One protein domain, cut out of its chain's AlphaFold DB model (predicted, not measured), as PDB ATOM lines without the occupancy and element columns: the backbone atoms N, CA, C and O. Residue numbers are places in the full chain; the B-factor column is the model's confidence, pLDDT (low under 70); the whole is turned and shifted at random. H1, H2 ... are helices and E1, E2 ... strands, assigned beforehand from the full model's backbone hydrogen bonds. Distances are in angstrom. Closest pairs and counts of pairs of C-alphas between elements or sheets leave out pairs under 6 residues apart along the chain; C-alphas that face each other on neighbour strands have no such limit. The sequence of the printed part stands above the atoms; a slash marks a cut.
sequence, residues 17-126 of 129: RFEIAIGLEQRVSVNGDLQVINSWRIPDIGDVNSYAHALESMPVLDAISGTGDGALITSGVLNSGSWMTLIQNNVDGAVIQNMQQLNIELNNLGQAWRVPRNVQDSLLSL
ATOM      1  N   ARG A  17     -15.391 -17.196-184.777       71.31
ATOM      2  CA  ARG A  17     -15.683 -18.547-184.279       71.31
ATOM      3  C   ARG A  17     -16.979 -18.533-183.448       71.31
ATOM      4  O   ARG A  17     -17.126 -17.724-182.535       71.31
ATOM      5  N   PHE A  18     -17.913 -19.428-183.778       74.62
ATOM      6  CA  PHE A  18     -19.086 -19.685-182.944       74.62
ATOM      7  C   PHE A  18     -18.617 -20.194-181.579       74.62
ATOM      8  O   PHE A  18     -17.925 -21.208-181.511       74.62
ATOM      9  N   GLU A  19     -18.975 -19.471-180.526       83.25
ATOM     10  CA  GLU A  19     -18.534 -19.732-179.159       83.25
ATOM     11  C   GLU A  19     -19.752 -20.094-178.312       83.25
ATOM     12  O   GLU A  19     -20.780 -19.409-178.340       83.25
ATOM     13  N   ILE A  20     -19.638 -21.192-177.567       85.88
ATOM     14  CA  ILE A  20     -20.658 -21.627-176.614       85.88
ATOM     15  C   ILE A  20     -20.021 -21.641-175.233       85.88
ATOM     16  O   ILE A  20     -19.091 -22.416-175.002       85.88
ATOM     17  N   ALA A  21     -20.586 -20.868-174.310       89.69
ATOM     18  CA  ALA A  21     -20.255 -20.964-172.898       89.69
ATOM     19  C   ALA A  21     -21.284 -21.836-172.174       89.69
ATOM     20  O   ALA A  21     -22.492 -21.734-172.413       89.69
ATOM     21  N   ILE A  22     -20.811 -22.668-171.248       89.88
ATOM     22  CA  ILE A  22     -21.666 -23.506-170.405       89.88
ATOM     23  C   ILE A  22     -21.380 -23.198-168.942       89.88
ATOM     24  O   ILE A  22     -20.239 -23.265-168.499       89.88
ATOM     25  N   GLY A  23     -22.423 -22.895-168.178       88.62
ATOM     26  CA  GLY A  23     -22.382 -22.808-166.725       88.62
ATOM     27  C   GLY A  23     -23.242 -23.896-166.094       88.62
ATOM     28  O   GLY A  23     -24.374 -24.106-166.518       88.62
ATOM     29  N   LEU A  24     -22.749 -24.558-165.058       87.75
ATOM     30  CA  LEU A  24     -23.488 -25.539-164.277       87.75
ATOM     31  C   LEU A  24     -23.527 -25.085-162.821       87.75
ATOM     32  O   LEU A  24     -22.488 -24.808-162.228       87.75
ATOM     33  N   GLU A  25     -24.720 -25.021-162.247       87.31
ATOM     34  CA  GLU A  25     -24.915 -24.656-160.851       87.31
ATOM     35  C   GLU A  25     -25.725 -25.735-160.132       87.31
ATOM     36  O   GLU A  25     -26.739 -26.198-160.649       87.31
ATOM     37  N   GLN A  26     -25.289 -26.137-158.942       87.00
ATOM     38  CA  GLN A  26     -26.045 -26.998-158.038       87.00
ATOM     39  C   GLN A  26     -26.275 -26.265-156.726       87.00
ATOM     40  O   GLN A  26     -25.332 -25.752-156.135       87.00
ATOM     41  N   ARG A  27     -27.512 -26.275-156.234       88.50
ATOM     42  CA  ARG A  27     -27.881 -25.759-154.916       88.50
ATOM     43  C   ARG A  27     -28.487 -26.876-154.086       88.50
ATOM     44  O   ARG A  27     -29.387 -27.569-154.560       88.50
ATOM     45  N   VAL A  28     -28.021 -27.024-152.854       86.81
ATOM     46  CA  VAL A  28     -28.598 -27.954-151.881       86.81
ATOM     47  C   VAL A  28     -29.104 -27.174-150.683       86.81
ATOM     48  O   VAL A  28     -28.327 -26.478-150.031       86.81
ATOM     49  N   SER A  29     -30.395 -27.308-150.388       88.50
ATOM     50  CA  SER A  29     -31.020 -26.752-149.189       88.50
ATOM     51  C   SER A  29     -31.572 -27.847-148.280       88.50
ATOM     52  O   SER A  29     -31.982 -28.915-148.740       88.50
ATOM     53  N   VAL A  30     -31.577 -27.565-146.978       87.50
ATOM     54  CA  VAL A  30     -32.168 -28.395-145.923       87.50
ATOM     55  C   VAL A  30     -33.175 -27.526-145.186       87.50
ATOM     56  O   VAL A  30     -32.825 -26.440-144.743       87.50
ATOM     57  N   ASN A  31     -34.435 -27.959-145.119       89.56
ATOM     58  CA  ASN A  31     -35.542 -27.222-144.492       89.56
ATOM     59  C   ASN A  31     -35.745 -25.791-145.029       89.56
ATOM     60  O   ASN A  31     -36.301 -24.933-144.353       89.56
ATOM     61  N   GLY A  32     -35.331 -25.545-146.275       87.25
ATOM     62  CA  GLY A  32     -35.382 -24.227-146.913       87.25
ATOM     63  C   GLY A  32     -34.094 -23.410-146.774       87.25
ATOM     64  O   GLY A  32     -33.899 -22.481-147.555       87.25
ATOM     65  N   ASP A  33     -33.179 -23.804-145.888       86.19
ATOM     66  CA  ASP A  33     -31.895 -23.133-145.699       86.19
ATOM     67  C   ASP A  33     -30.858 -23.657-146.687       86.19
ATOM     68  O   ASP A  33     -30.607 -24.861-146.779       86.19
ATOM     69  N   LEU A  34     -30.250 -22.748-147.447       85.06
ATOM     70  CA  LEU A  34     -29.230 -23.075-148.437       85.06
ATOM     71  C   LEU A  34     -27.928 -23.483-147.745       85.06
ATOM     72  O   LEU A  34     -27.294 -22.669-147.082       85.06
ATOM     73  N   GLN A  35     -27.528 -24.734-147.941       82.06
ATOM     74  CA  GLN A  35     -26.354 -25.319-147.301       82.06
ATOM     75  C   GLN A  35     -25.146 -25.369-148.239       82.06
ATOM     76  O   GLN A  35     -24.026 -25.132-147.807       82.06
ATOM     77  N   VAL A  36     -25.347 -25.674-149.528       79.19
ATOM     78  CA  VAL A  36     -24.248 -25.805-150.502       79.19
ATOM     79  C   VAL A  36     -24.623 -25.180-151.837       79.19
ATOM     80  O   VAL A  36     -25.734 -25.382-152.330       79.19
ATOM     81  N   ILE A  37     -23.666 -24.471-152.439       83.12
ATOM     82  CA  ILE A  37     -23.714 -24.041-153.836       83.12
ATOM     83  C   ILE A  37     -22.434 -24.502-154.528       83.12
ATOM     84  O   ILE A  37     -21.343 -24.095-154.139       83.12
ATOM     85  N   ASN A  38     -22.578 -25.284-155.593       79.88
ATOM     86  CA  ASN A  38     -21.491 -25.590-156.515       79.88
ATOM     87  C   ASN A  38     -21.728 -24.813-157.803       79.88
ATOM     88  O   ASN A  38     -22.833 -24.851-158.340       79.88
ATOM     89  N   SER A  39     -20.701 -24.141-158.317       83.75
ATOM     90  CA  SER A  39     -20.778 -23.443-159.600       83.75
ATOM     91  C   SER A  39     -19.572 -23.784-160.461       83.75
ATOM     92  O   SER A  39     -18.447 -23.865-159.977       83.75
ATOM     93  N   TRP A  40     -19.818 -24.016-161.741       83.56
ATOM     94  CA  TRP A  40     -18.802 -24.346-162.725       83.56
ATOM     95  C   TRP A  40     -19.099 -23.609-164.022       83.56
ATOM     96  O   TRP A  40     -20.263 -23.477-164.397       83.56
ATOM     97  N   ARG A  41     -18.068 -23.112-164.709       87.19
ATOM     98  CA  ARG A  41     -18.227 -22.379-165.969       87.19
ATOM     99  C   ARG A  41     -17.110 -22.731-166.942       87.19
ATOM    100  O   ARG A  41     -15.941 -22.586-166.608       87.19
ATOM    101  N   ILE A  42     -17.491 -23.127-168.152       88.56
ATOM    102  CA  ILE A  42     -16.620 -23.256-169.319       88.56
ATOM    103  C   ILE A  42     -16.892 -22.049-170.230       88.56
ATOM    104  O   ILE A  42     -18.022 -21.927-170.711       88.56
ATOM    105  N   PRO A  43     -15.910 -21.156-170.454       85.94
ATOM    106  CA  PRO A  43     -16.082 -19.978-171.309       85.94
ATOM    107  C   PRO A  43     -16.348 -20.311-172.783       85.94
ATOM    108  O   PRO A  43     -17.310 -19.801-173.340       85.94
ATOM    109  N   ASP A  44     -15.560 -21.211-173.374       86.75
ATOM    110  CA  ASP A  44     -15.749 -21.697-174.746       86.75
ATOM    111  C   ASP A  44     -15.545 -23.215-174.791       86.75
ATOM    112  O   ASP A  44     -14.444 -23.711-174.561       86.75
ATOM    113  N   ILE A  45     -16.593 -23.981-175.101       83.50
ATOM    114  CA  ILE A  45     -16.470 -25.444-175.244       83.50
ATOM    115  C   ILE A  45     -15.688 -25.861-176.499       83.50
ATOM    116  O   ILE A  45     -15.278 -27.015-176.610       83.50
ATOM    117  N   GLY A  46     -15.527 -24.955-177.469       83.06
ATOM    118  CA  GLY A  46     -14.741 -25.178-178.679       83.06
ATOM    119  C   GLY A  46     -13.234 -25.049-178.454       83.06
ATOM    120  O   GLY A  46     -12.450 -25.463-179.311       83.06
ATOM    121  N   ASP A  47     -12.818 -24.497-177.313       84.69
ATOM    122  CA  ASP A  47     -11.424 -24.381-176.911       84.69
ATOM    123  C   ASP A  47     -11.062 -25.443-175.860       84.69
ATOM    124  O   ASP A  47     -11.512 -25.426-174.715       84.69
ATOM    125  N   VAL A  48     -10.185 -26.371-176.247       78.62
ATOM    126  CA  VAL A  48      -9.710 -27.458-175.374       78.62
ATOM    127  C   VAL A  48      -9.030 -26.915-174.112       78.62
ATOM    128  O   VAL A  48      -9.162 -27.511-173.043       78.62
ATOM    129  N   ASN A  49      -8.344 -25.771-174.205       84.19
ATOM    130  CA  ASN A  49      -7.702 -25.156-173.043       84.19
ATOM    131  C   ASN A  49      -8.737 -24.568-172.078       84.19
ATOM    132  O   ASN A  49      -8.567 -24.661-170.866       84.19
ATOM    133  N   SER A  50      -9.840 -24.028-172.602       78.81
ATOM    134  CA  SER A  50     -10.950 -23.517-171.793       78.81
ATOM    135  C   SER A  50     -11.614 -24.625-170.975       78.81
ATOM    136  O   SER A  50     -11.951 -24.403-169.815       78.81
ATOM    137  N   TYR A  51     -11.740 -25.838-171.524       75.81
ATOM    138  CA  TYR A  51     -12.217 -27.002-170.769       75.81
ATOM    139  C   TYR A  51     -11.243 -27.424-169.656       75.81
ATOM    140  O   TYR A  51     -11.668 -27.670-168.527       75.81
ATOM    141  N   ALA A  52      -9.939 -27.477-169.951       75.25
ATOM    142  CA  ALA A  52      -8.909 -27.823-168.969       75.25
ATOM    143  C   ALA A  52      -8.859 -26.811-167.812       75.25
ATOM    144  O   ALA A  52      -8.904 -27.201-166.648       75.25
ATOM    145  N   HIS A  53      -8.875 -25.514-168.122       78.75
ATOM    146  CA  HIS A  53      -8.917 -24.463-167.108       78.75
ATOM    147  C   HIS A  53     -10.222 -24.459-166.315       78.75
ATOM    148  O   HIS A  53     -10.191 -24.237-165.109       78.75
ATOM    149  N   ALA A  54     -11.360 -24.746-166.950       75.19
ATOM    150  CA  ALA A  54     -12.628 -24.864-166.241       75.19
ATOM    151  C   ALA A  54     -12.616 -26.027-165.236       75.19
ATOM    152  O   ALA A  54     -13.214 -25.915-164.167       75.19
ATOM    153  N   LEU A  55     -11.964 -27.148-165.562       70.19
ATOM    154  CA  LEU A  55     -11.768 -28.265-164.632       70.19
ATOM    155  C   LEU A  55     -10.852 -27.883-163.464       70.19
ATOM    156  O   LEU A  55     -11.162 -28.210-162.322       70.19
ATOM    157  N   GLU A  56      -9.757 -27.168-163.730       72.06
ATOM    158  CA  GLU A  56      -8.847 -26.650-162.695       72.06
ATOM    159  C   GLU A  56      -9.526 -25.623-161.782       72.06
ATOM    160  O   GLU A  56      -9.243 -25.564-160.589       72.06
ATOM    161  N   SER A  57     -10.436 -24.820-162.341       66.44
ATOM    162  CA  SER A  57     -11.193 -23.800-161.624       66.44
ATOM    163  C   SER A  57     -12.508 -24.314-161.047       66.44
ATOM    164  O   SER A  57     -13.300 -23.501-160.565       66.44
ATOM    165  N   MET A  58     -12.799 -25.622-161.122       63.47
ATOM    166  CA  MET A  58     -13.905 -26.161-160.338       63.47
ATOM    167  C   MET A  58     -13.611 -25.833-158.872       63.47
ATOM    168  O   MET A  58     -12.535 -26.194-158.391       63.47
ATOM    169  N   PRO A  59     -14.521 -25.149-158.159       58.81
ATOM    170  CA  PRO A  59     -14.336 -24.888-156.746       58.81
ATOM    171  C   PRO A  59     -14.302 -26.233-156.016       58.81
ATOM    172  O   PRO A  59     -15.323 -26.854-155.741       58.81
ATOM    173  N   VAL A  60     -13.092 -26.711-155.750       55.38
ATOM    174  CA  VAL A  60     -12.808 -27.608-154.640       55.38
ATOM    175  C   VAL A  60     -12.555 -26.689-153.458       55.38
ATOM    176  O   VAL A  60     -11.886 -25.673-153.631       55.38
ATOM    177  N   LEU A  61     -13.027 -27.086-152.276       51.12
ATOM    178  CA  LEU A  61     -12.990 -26.350-151.002       51.12
ATOM    179  C   LEU A  61     -14.255 -25.489-150.854       51.12
ATOM    180  O   LEU A  61     -14.503 -24.584-151.635       51.12
ATOM    181  N   ASP A  62     -15.140 -25.738-149.905       44.81
ATOM    182  CA  ASP A  62     -14.923 -26.225-148.550       44.81
ATOM    183  C   ASP A  62     -15.824 -27.438-148.289       44.81
ATOM    184  O   ASP A  62     -16.924 -27.532-148.841       44.81
ATOM    185  N   ALA A  63     -15.392 -28.367-147.438       45.25
ATOM    186  CA  ALA A  63     -16.361 -29.252-146.815       45.25
ATOM    187  C   ALA A  63     -17.267 -28.320-146.012       45.25
ATOM    188  O   ALA A  63     -16.881 -27.891-144.930       45.25
ATOM    189  N   ILE A  64     -18.431 -27.941-146.551       53.19
ATOM    190  CA  ILE A  64     -19.412 -27.181-145.785       53.19
ATOM    191  C   ILE A  64     -19.989 -28.165-144.769       53.19
ATOM    192  O   ILE A  64     -21.094 -28.681-144.895       53.19
ATOM    193  N   SER A  65     -19.208 -28.426-143.722       50.28
ATOM    194  CA  SER A  65     -19.663 -28.936-142.444       50.28
ATOM    195  C   SER A  65     -20.455 -27.815-141.771       50.28
ATOM    196  O   SER A  65     -20.075 -27.283-140.732       50.28
ATOM    197  N   GLY A  66     -21.531 -27.391-142.429       50.53
ATOM    198  CA  GLY A  66     -22.519 -26.461-141.924       50.53
ATOM    199  C   GLY A  66     -23.513 -27.239-141.086       50.53
ATOM    200  O   GLY A  66     -24.606 -27.566-141.531       50.53
ATOM    201  N   THR A  67     -23.108 -27.586-139.868       58.12
ATOM    202  CA  THR A  67     -24.015 -28.032-138.811       58.12
ATOM    203  C   THR A  67     -24.977 -26.900-138.464       58.12
ATOM    204  O   THR A  67     -24.608 -25.980-137.737       58.12
ATOM    205  N   GLY A  68     -26.203 -26.988-138.976       54.31
ATOM    206  CA  GLY A  68     -27.363 -26.245-138.471       54.31
ATOM    207  C   GLY A  68     -28.486 -27.166-137.991       54.31
ATOM    208  O   GLY A  68     -29.058 -26.923-136.938       54.31
ATOM    209  N   ASP A  69     -28.715 -28.276-138.702       61.50
ATOM    210  CA  ASP A  69     -29.986 -29.018-138.629       61.50
ATOM    211  C   ASP A  69     -29.816 -30.554-138.633       61.50
ATOM    212  O   ASP A  69     -30.702 -31.294-139.044       61.50
ATOM    213  N   GLY A  70     -28.646 -31.061-138.222       69.19
ATOM    214  CA  GLY A  70     -28.360 -32.508-138.177       69.19
ATOM    215  C   GLY A  70     -28.150 -33.183-139.545       69.19
ATOM    216  O   GLY A  70     -28.001 -34.405-139.635       69.19
ATOM    217  N   ALA A  71     -28.050 -32.388-140.612       74.94
ATOM    218  CA  ALA A  71     -27.531 -32.819-141.902       74.94
ATOM    219  C   ALA A  71     -26.046 -32.439-142.049       74.94
ATOM    220  O   ALA A  71     -25.663 -31.290-141.845       74.94
ATOM    221  N   LEU A  72     -25.209 -33.406-142.420       80.81
ATOM    222  CA  LEU A  72     -23.840 -33.204-142.879       80.81
ATOM    223  C   LEU A  72     -23.831 -33.275-144.403       80.81
ATOM    224  O   LEU A  72     -24.266 -34.271-144.985       80.81
ATOM    225  N   ILE A  73     -23.308 -32.240-145.052       78.31
ATOM    226  CA  ILE A  73     -23.199 -32.193-146.508       78.31
ATOM    227  C   ILE A  73     -21.732 -32.055-146.875       78.31
ATOM    228  O   ILE A  73     -21.016 -31.217-146.343       78.31
ATOM    229  N   THR A  74     -21.273 -32.903-147.784       78.56
ATOM    230  CA  THR A  74     -19.938 -32.786-148.358       78.56
ATOM    231  C   THR A  74     -20.048 -32.798-149.868       78.56
ATOM    232  O   THR A  74     -20.844 -33.547-150.439       78.56
ATOM    233  N   SER A  75     -19.287 -31.935-150.524       75.50
ATOM    234  CA  SER A  75     -19.243 -31.858-151.974       75.50
ATOM    235  C   SER A  75     -17.799 -31.780-152.436       75.50
ATOM    236  O   SER A  75     -16.943 -31.236-151.739       75.50
ATOM    237  N   GLY A  76     -17.515 -32.370-153.589       75.06
ATOM    238  CA  GLY A  76     -16.173 -32.379-154.142       75.06
ATOM    239  C   GLY A  76     -16.117 -32.912-155.563       75.06
ATOM    240  O   GLY A  76     -17.088 -33.450-156.098       75.06
ATOM    241  N   VAL A  77     -14.943 -32.763-156.165       74.12
ATOM    242  CA  VAL A  77     -14.624 -33.274-157.498       74.12
ATOM    243  C   VAL A  77     -13.828 -34.566-157.341       74.12
ATOM    244  O   VAL A  77     -12.864 -34.632-156.581       74.12
ATOM    245  N   LEU A  78     -14.253 -35.620-158.031       73.50
ATOM    246  CA  LEU A  78     -13.551 -36.897-158.100       73.50
ATOM    247  C   LEU A  78     -12.360 -36.791-159.062       73.50
ATOM    248  O   LEU A  78     -12.363 -35.977-159.979       73.50
ATOM    249  N   ASN A  79     -11.384 -37.694-158.937       69.94
ATOM    250  CA  ASN A  79     -10.219 -37.760-159.838       69.94
ATOM    251  C   ASN A  79     -10.586 -37.902-161.334       69.94
ATOM    252  O   ASN A  79      -9.742 -37.684-162.196       69.94
ATOM    253  N   SER A  80     -11.831 -38.274-161.651       67.94
ATOM    254  CA  SER A  80     -12.386 -38.335-163.009       67.94
ATOM    255  C   SER A  80     -12.929 -36.996-163.537       67.94
ATOM    256  O   SER A  80     -13.529 -36.981-164.609       67.94
ATOM    257  N   GLY A  81     -12.809 -35.894-162.786       68.44
ATOM    258  CA  GLY A  81     -13.430 -34.601-163.114       68.44
ATOM    259  C   GLY A  81     -14.950 -34.572-162.900       68.44
ATOM    260  O   GLY A  81     -15.620 -33.618-163.281       68.44
ATOM    261  N   SER A  82     -15.519 -35.627-162.310       73.56
ATOM    262  CA  SER A  82     -16.944 -35.707-161.985       73.56
ATOM    263  C   SER A  82     -17.207 -35.082-160.620       73.56
ATOM    264  O   SER A  82     -16.517 -35.401-159.656       73.56
ATOM    265  N   TRP A  83     -18.225 -34.235-160.510       76.56
ATOM    266  CA  TRP A  83     -18.653 -33.690-159.222       76.56
ATOM    267  C   TRP A  83     -19.516 -34.692-158.433       76.56
ATOM    268  O   TRP A  83     -20.239 -35.509-159.007       76.56
ATOM    269  N   MET A  84     -19.450 -34.654-157.106       78.88
ATOM    270  CA  MET A  84     -20.296 -35.471-156.239       78.88
ATOM    271  C   MET A  84     -20.679 -34.693-154.986       78.88
ATOM    272  O   MET A  84     -19.834 -34.060-154.362       78.88
ATOM    273  N   THR A  85     -21.948 -34.798-154.594       80.12
ATOM    274  CA  THR A  85     -22.472 -34.229-153.350       80.12
ATOM    275  C   THR A  85     -23.092 -35.345-152.521       80.12
ATOM    276  O   THR A  85     -24.025 -36.010-152.971       80.12
ATOM    277  N   LEU A  86     -22.558 -35.565-151.322       84.19
ATOM    278  CA  LEU A  86     -23.032 -36.544-150.350       84.19
ATOM    279  C   LEU A  86     -23.743 -35.813-149.212       84.19
ATOM    280  O   LEU A  86     -23.195 -34.884-148.623       84.19
ATOM    281  N   ILE A  87     -24.951 -36.267-148.891       84.69
ATOM    282  CA  ILE A  87     -25.795 -35.706-147.835       84.69
ATOM    283  C   ILE A  87     -26.074 -36.818-146.825       84.69
ATOM    284  O   ILE A  87     -26.612 -37.864-147.188       84.69
ATOM    285  N   GLN A  88     -25.705 -36.603-145.567       85.81
ATOM    286  CA  GLN A  88     -26.014 -37.486-144.446       85.81
ATOM    287  C   GLN A  88     -26.956 -36.746-143.507       85.81
ATOM    288  O   GLN A  88     -26.568 -35.746-142.923       85.81
ATOM    289  N   ASN A  89     -28.184 -37.221-143.359       83.88
ATOM    290  CA  ASN A  89     -29.178 -36.606-142.491       83.88
ATOM    291  C   ASN A  89     -29.467 -37.523-141.298       83.88
ATOM    292  O   ASN A  89     -29.713 -38.713-141.498       83.88
ATOM    293  N   ASN A  90     -29.439 -36.976-140.082       84.00
ATOM    294  CA  ASN A  90     -29.775 -37.703-138.857       84.00
ATOM    295  C   ASN A  90     -31.100 -37.251-138.210       84.00
ATOM    296  O   ASN A  90     -31.452 -37.775-137.151       84.00
ATOM    297  N   VAL A  91     -31.831 -36.321-138.837       84.75
ATOM    298  CA  VAL A  91     -33.092 -35.767-138.324       84.75
ATOM    299  C   VAL A  91     -34.278 -36.289-139.123       84.75
ATOM    300  O   VAL A  91     -34.274 -36.282-140.356       84.75
ATOM    301  N   ASP A  92     -35.315 -36.739-138.424       85.38
ATOM    302  CA  ASP A  92     -36.556 -37.163-139.064       85.38
ATOM    303  C   ASP A  92     -37.361 -35.958-139.579       85.38
ATOM    304  O   ASP A  92     -37.370 -34.888-138.971       85.38
ATOM    305  N   GLY A  93     -38.035 -36.127-140.716       85.94
ATOM    306  CA  GLY A  93     -38.849 -35.078-141.334       85.94
ATOM    307  C   GLY A  93     -38.074 -33.940-142.013       85.94
ATOM    308  O   GLY A  93     -38.703 -32.983-142.463       85.94
ATOM    309  N   ALA A  94     -36.744 -34.030-142.128       87.88
ATOM    310  CA  ALA A  94     -35.957 -33.029-142.846       87.88
ATOM    311  C   ALA A  94     -36.284 -33.025-144.352       87.88
ATOM    312  O   ALA A  94     -36.309 -34.073-145.005       87.88
ATOM    313  N   VAL A  95     -36.484 -31.836-144.924       90.25
ATOM    314  CA  VAL A  95     -36.718 -31.658-146.363       90.25
ATOM    315  C   VAL A  95     -35.413 -31.263-147.036       90.25
ATOM    316  O   VAL A  95     -34.910 -30.164-146.827       90.25
ATOM    317  N   ILE A  96     -34.883 -32.148-147.877       89.06
ATOM    318  CA  ILE A  96     -33.668 -31.900-148.656       89.06
ATOM    319  C   ILE A  96     -34.067 -31.593-150.094       89.06
ATOM    320  O   ILE A  96     -34.740 -32.397-150.741       89.06
ATOM    321  N   GLN A  97     -33.622 -30.455-150.617       91.12
ATOM    322  CA  GLN A  97     -33.856 -30.079-152.007       91.12
ATOM    323  C   GLN A  97     -32.517 -29.940-152.722       91.12
ATOM    324  O   GLN A  97     -31.626 -29.233-152.264       91.12
ATOM    325  N   ASN A  98     -32.390 -30.620-153.859       89.19
ATOM    326  CA  ASN A  98     -31.228 -30.541-154.734       89.19
ATOM    327  C   ASN A  98     -31.684 -29.972-156.078       89.19
ATOM    328  O   ASN A  98     -32.438 -30.621-156.802       89.19
ATOM    329  N   MET A  99     -31.254 -28.754-156.387       92.00
ATOM    330  CA  MET A  99     -31.572 -28.072-157.638       92.00
ATOM    331  C   MET A  99     -30.322 -27.972-158.496       92.00
ATOM    332  O   MET A  99     -29.263 -27.595-158.003       92.00
ATOM    333  N   GLN A 100     -30.459 -28.278-159.783       89.94
ATOM    334  CA  GLN A 100     -29.394 -28.149-160.770       89.94
ATOM    335  C   GLN A 100     -29.857 -27.231-161.895       89.94
ATOM    336  O   GLN A 100     -30.981 -27.359-162.380       89.94
ATOM    337  N   GLN A 101     -28.987 -26.322-162.313       92.00
ATOM    338  CA  GLN A 101     -29.247 -25.375-163.386       92.00
ATOM    339  C   GLN A 101     -28.124 -25.440-164.417       92.00
ATOM    340  O   GLN A 101     -26.948 -25.317-164.080       92.00
ATOM    341  N   LEU A 102     -28.515 -25.598-165.681       90.75
ATOM    342  CA  LEU A 102     -27.631 -25.501-166.835       90.75
ATOM    343  C   LEU A 102     -27.853 -24.148-167.514       90.75
ATOM    344  O   LEU A 102     -28.933 -23.873-168.035       90.75
ATOM    345  N   ASN A 103     -26.824 -23.310-167.502       89.56
ATOM    346  CA  ASN A 103     -26.778 -22.033-168.194       89.56
ATOM    347  C   ASN A 103     -26.020 -22.219-169.508       89.56
ATOM    348  O   ASN A 103     -24.890 -22.700-169.498       89.56
ATOM    349  N   ILE A 104     -26.628 -21.835-170.628       89.44
ATOM    350  CA  ILE A 104     -25.998 -21.894-171.951       89.44
ATOM    351  C   ILE A 104     -25.993 -20.484-172.522       89.44
ATOM    352  O   ILE A 104     -27.047 -19.858-172.643       89.44
ATOM    353  N   GLU A 105     -24.812 -20.002-172.878       90.31
ATOM    354  CA  GLU A 105     -24.619 -18.718-173.539       90.31
ATOM    355  C   GLU A 105     -24.081 -18.975-174.946       90.31
ATOM    356  O   GLU A 105     -23.127 -19.732-175.126       90.31
ATOM    357  N   LEU A 106     -24.727 -18.384-175.951       86.25
ATOM    358  CA  LEU A 106     -24.364 -18.549-177.355       86.25
ATOM    359  C   LEU A 106     -23.847 -17.214-177.883       86.25
ATOM    360  O   LEU A 106     -24.615 -16.263-178.042       86.25
ATOM    361  N   ASN A 107     -22.554 -17.160-178.171       80.94
ATOM    362  CA  ASN A 107     -21.884 -15.975-178.681       80.94
ATOM    363  C   ASN A 107     -21.737 -16.053-180.204       80.94
ATOM    364  O   ASN A 107     -21.734 -17.125-180.811       80.94
ATOM    365  N   ASN A 108     -21.659 -14.886-180.848       70.62
ATOM    366  CA  ASN A 108     -21.496 -14.762-182.299       70.62
ATOM    367  C   ASN A 108     -22.642 -15.356-183.146       70.62
ATOM    368  O   ASN A 108     -22.444 -15.661-184.312       70.62
ATOM    369  N   LEU A 109     -23.878 -15.428-182.633       67.06
ATOM    370  CA  LEU A 109     -25.068 -15.802-183.427       67.06
ATOM    371  C   LEU A 109     -25.575 -14.693-184.384       67.06
ATOM    372  O   LEU A 109     -26.622 -14.836-185.014       67.06
ATOM    373  N   GLY A 110     -24.876 -13.553-184.467       57.34
ATOM    374  CA  GLY A 110     -25.521 -12.261-184.735       57.34
ATOM    375  C   GLY A 110     -25.096 -11.442-185.957       57.34
ATOM    376  O   GLY A 110     -25.735 -10.426-186.209       57.34
ATOM    377  N   GLN A 111     -24.096 -11.815-186.765       53.88
ATOM    378  CA  GLN A 111     -23.806 -11.037-187.995       53.88
ATOM    379  C   GLN A 111     -24.669 -11.434-189.210       53.88
ATOM    380  O   GLN A 111     -24.485 -10.901-190.302       53.88
ATOM    381  N   ALA A 112     -25.655 -12.317-189.027       53.25
ATOM    382  CA  ALA A 112     -26.457 -12.889-190.110       53.25
ATOM    383  C   ALA A 112     -27.480 -11.933-190.774       53.25
ATOM    384  O   ALA A 112     -28.127 -12.332-191.736       53.25
ATOM    385  N   TRP A 113     -27.619 -10.677-190.323       50.09
ATOM    386  CA  TRP A 113     -28.609  -9.730-190.879       50.09
ATOM    387  C   TRP A 113     -28.059  -8.336-191.199       50.09
ATOM    388  O   TRP A 113     -28.769  -7.333-191.090       50.09
ATOM    389  N   ARG A 114     -26.809  -8.227-191.659       54.56
ATOM    390  CA  ARG A 114     -26.417  -7.014-192.390       54.56
ATOM    391  C   ARG A 114     -27.095  -7.050-193.755       54.56
ATOM    392  O   ARG A 114     -26.590  -7.680-194.676       54.56
ATOM    393  N   VAL A 115     -28.250  -6.386-193.866       57.62
ATOM    394  CA  VAL A 115     -28.884  -6.087-195.158       57.62
ATOM    395  C   VAL A 115     -27.797  -5.496-196.057       57.62
ATOM    396  O   VAL A 115     -27.199  -4.476-195.686       57.62
ATOM    397  N   PRO A 116     -27.460  -6.144-197.180       53.66
ATOM    398  CA  PRO A 116     -26.358  -5.678-197.993       53.66
ATOM    399  C   PRO A 116     -26.740  -4.309-198.583       53.66
ATOM    400  O   PRO A 116     -27.873  -4.080-199.015       53.66
ATOM    401  N   ARG A 117     -25.809  -3.346-198.514       54.88
ATOM    402  CA  ARG A 117     -26.049  -1.933-198.893       54.88
ATOM    403  C   ARG A 117     -26.530  -1.770-200.342       54.88
ATOM    404  O   ARG A 117     -27.171  -0.782-200.666       54.88
ATOM    405  N   ASN A 118     -26.301  -2.774-201.185       57.38
ATOM    406  CA  ASN A 118     -26.763  -2.834-202.571       57.38
ATOM    407  C   ASN A 118     -28.299  -2.909-202.732       57.38
ATOM    408  O   ASN A 118     -28.808  -2.582-203.805       57.38
ATOM    409  N   VAL A 119     -29.053  -3.304-201.696       58.97
ATOM    410  CA  VAL A 119     -30.529  -3.254-201.731       58.97
ATOM    411  C   VAL A 119     -31.030  -1.810-201.615       58.97
ATOM    412  O   VAL A 119     -32.030  -1.461-202.234       58.97
ATOM    413  N   GLN A 120     -30.314  -0.945-200.884       54.41
ATOM    414  CA  GLN A 120     -30.667   0.476-200.764       54.41
ATOM    415  C   GLN A 120     -30.430   1.220-202.085       54.41
ATOM    416  O   GLN A 120     -31.289   1.993-202.508       54.41
ATOM    417  N   ASP A 121     -29.339   0.908-202.789       57.44
ATOM    418  CA  ASP A 121     -29.041   1.508-204.097       57.44
ATOM    419  C   ASP A 121     -30.038   1.066-205.184       57.44
ATOM    420  O   ASP A 121     -30.416   1.863-206.042       57.44
ATOM    421  N   SER A 122     -30.537  -0.176-205.112       57.09
ATOM    422  CA  SER A 122     -31.527  -0.701-206.067       57.09
ATOM    423  C   SER A 122     -32.929  -0.110-205.881       57.09
ATOM    424  O   SER A 122     -33.701  -0.081-206.834       57.09
ATOM    425  N   LEU A 123     -33.278   0.375-204.683       57.06
ATOM    426  CA  LEU A 123     -34.565   1.038-204.424       57.06
ATOM    427  C   LEU A 123     -34.552   2.524-204.814       57.06
ATOM    428  O   LEU A 123     -35.599   3.078-205.138       57.06
ATOM    429  N   LEU A 124     -33.374   3.154-204.827       60.34
ATOM    430  CA  LEU A 124     -33.182   4.537-205.273       60.34
ATOM    431  C   LEU A 124     -33.003   4.658-206.794       60.34
ATOM    432  O   LEU A 124     -33.113   5.756-207.335       60.34
ATOM    433  N   SER A 125     -32.756   3.545-207.494       61.12
ATOM    434  CA  SER A 125     -32.623   3.515-208.951       61.12
ATOM    435  C   SER A 125     -33.920   3.194-209.698       61.12
ATOM    436  O   SER A 125     -33.867   3.077-210.921       61.12
ATOM    437  N   LEU A 126     -35.067   3.021-209.024       56.62
ATOM    438  CA  LEU A 126     -36.349   2.920-209.732       56.62
ATOM    439  C   LEU A 126     -36.727   4.308-210.274       56.62
ATOM    440  O   LEU A 126     -37.033   5.204-209.484       56.62
TER     441      LEU A 126
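This is residues 17 to 126 of the 129 residues of an uncharacterized protein of Marinobacter adhaerens (UniProt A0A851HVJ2). A long, twisted sheet of three strands, E2, E1 and E5, is partly face to face with the smaller hairpin of E3 and E4, and a tail, residues 111 to 126 with H2, sticks out and makes the length. The short helix H1 grazes the long sheet, mostly at E2. The printed part has 110 residues, of mixed class, with two named helices and five named strands in the order E1 E2 H1 E3 E4 E5 H2; both sheets, E2 - E1 - E5 and E3 - E4, are antiparallel. The whole is extended, with a radius of gyration of the C-alphas of 22.9 A, and spans 82 by 31 by 15 A.

Begin with E1, residues 19 to 30, the inner strand; with E2, residues 33 to 42, it forms a hairpin, and N 24 and O 40 are within hydrogen-bond range at 2.8 A. H1, residues 48 to 56, only grazes this sheet; its closest C-alpha pair with E2 is Ala 54 and Ile 42, 5.3 A. E3, residues 71 to 77, and E4, residues 83 to 89, form a hairpin, with N 74 and O 86 at 2.9 A. E5, residues 96 to 107, is antiparallel to E1, with N 103 and O 23 at 2.8 A. The two sheets make a sandwich, face to face, their facing parts 10.3 A centre to centre; the closest C-alphas of E2 and E3 are those of Gln 35 and Ile 73, 7.6 A. H2, residues 118 to 124, is apart from H1; in both helices every O i to N i+4 pair is within hydrogen-bond range.

Find C-alpha 19 at (-18.534, -19.732, -179.159); E1 runs 37.0 A from there. E2 covers 28.1 A and E5 36.0 A. H2 ends at C-alpha 124, (-33.182, 4.537, -205.273).

The C-alphas of Asn 90 and Leu 126 are the farthest apart, 82.0 A. The printed part has no cut, and the link H1 to E3 is long. Look for pLDDT under 70 at residues 57 to 70, 79 to 81 and 109 to 126.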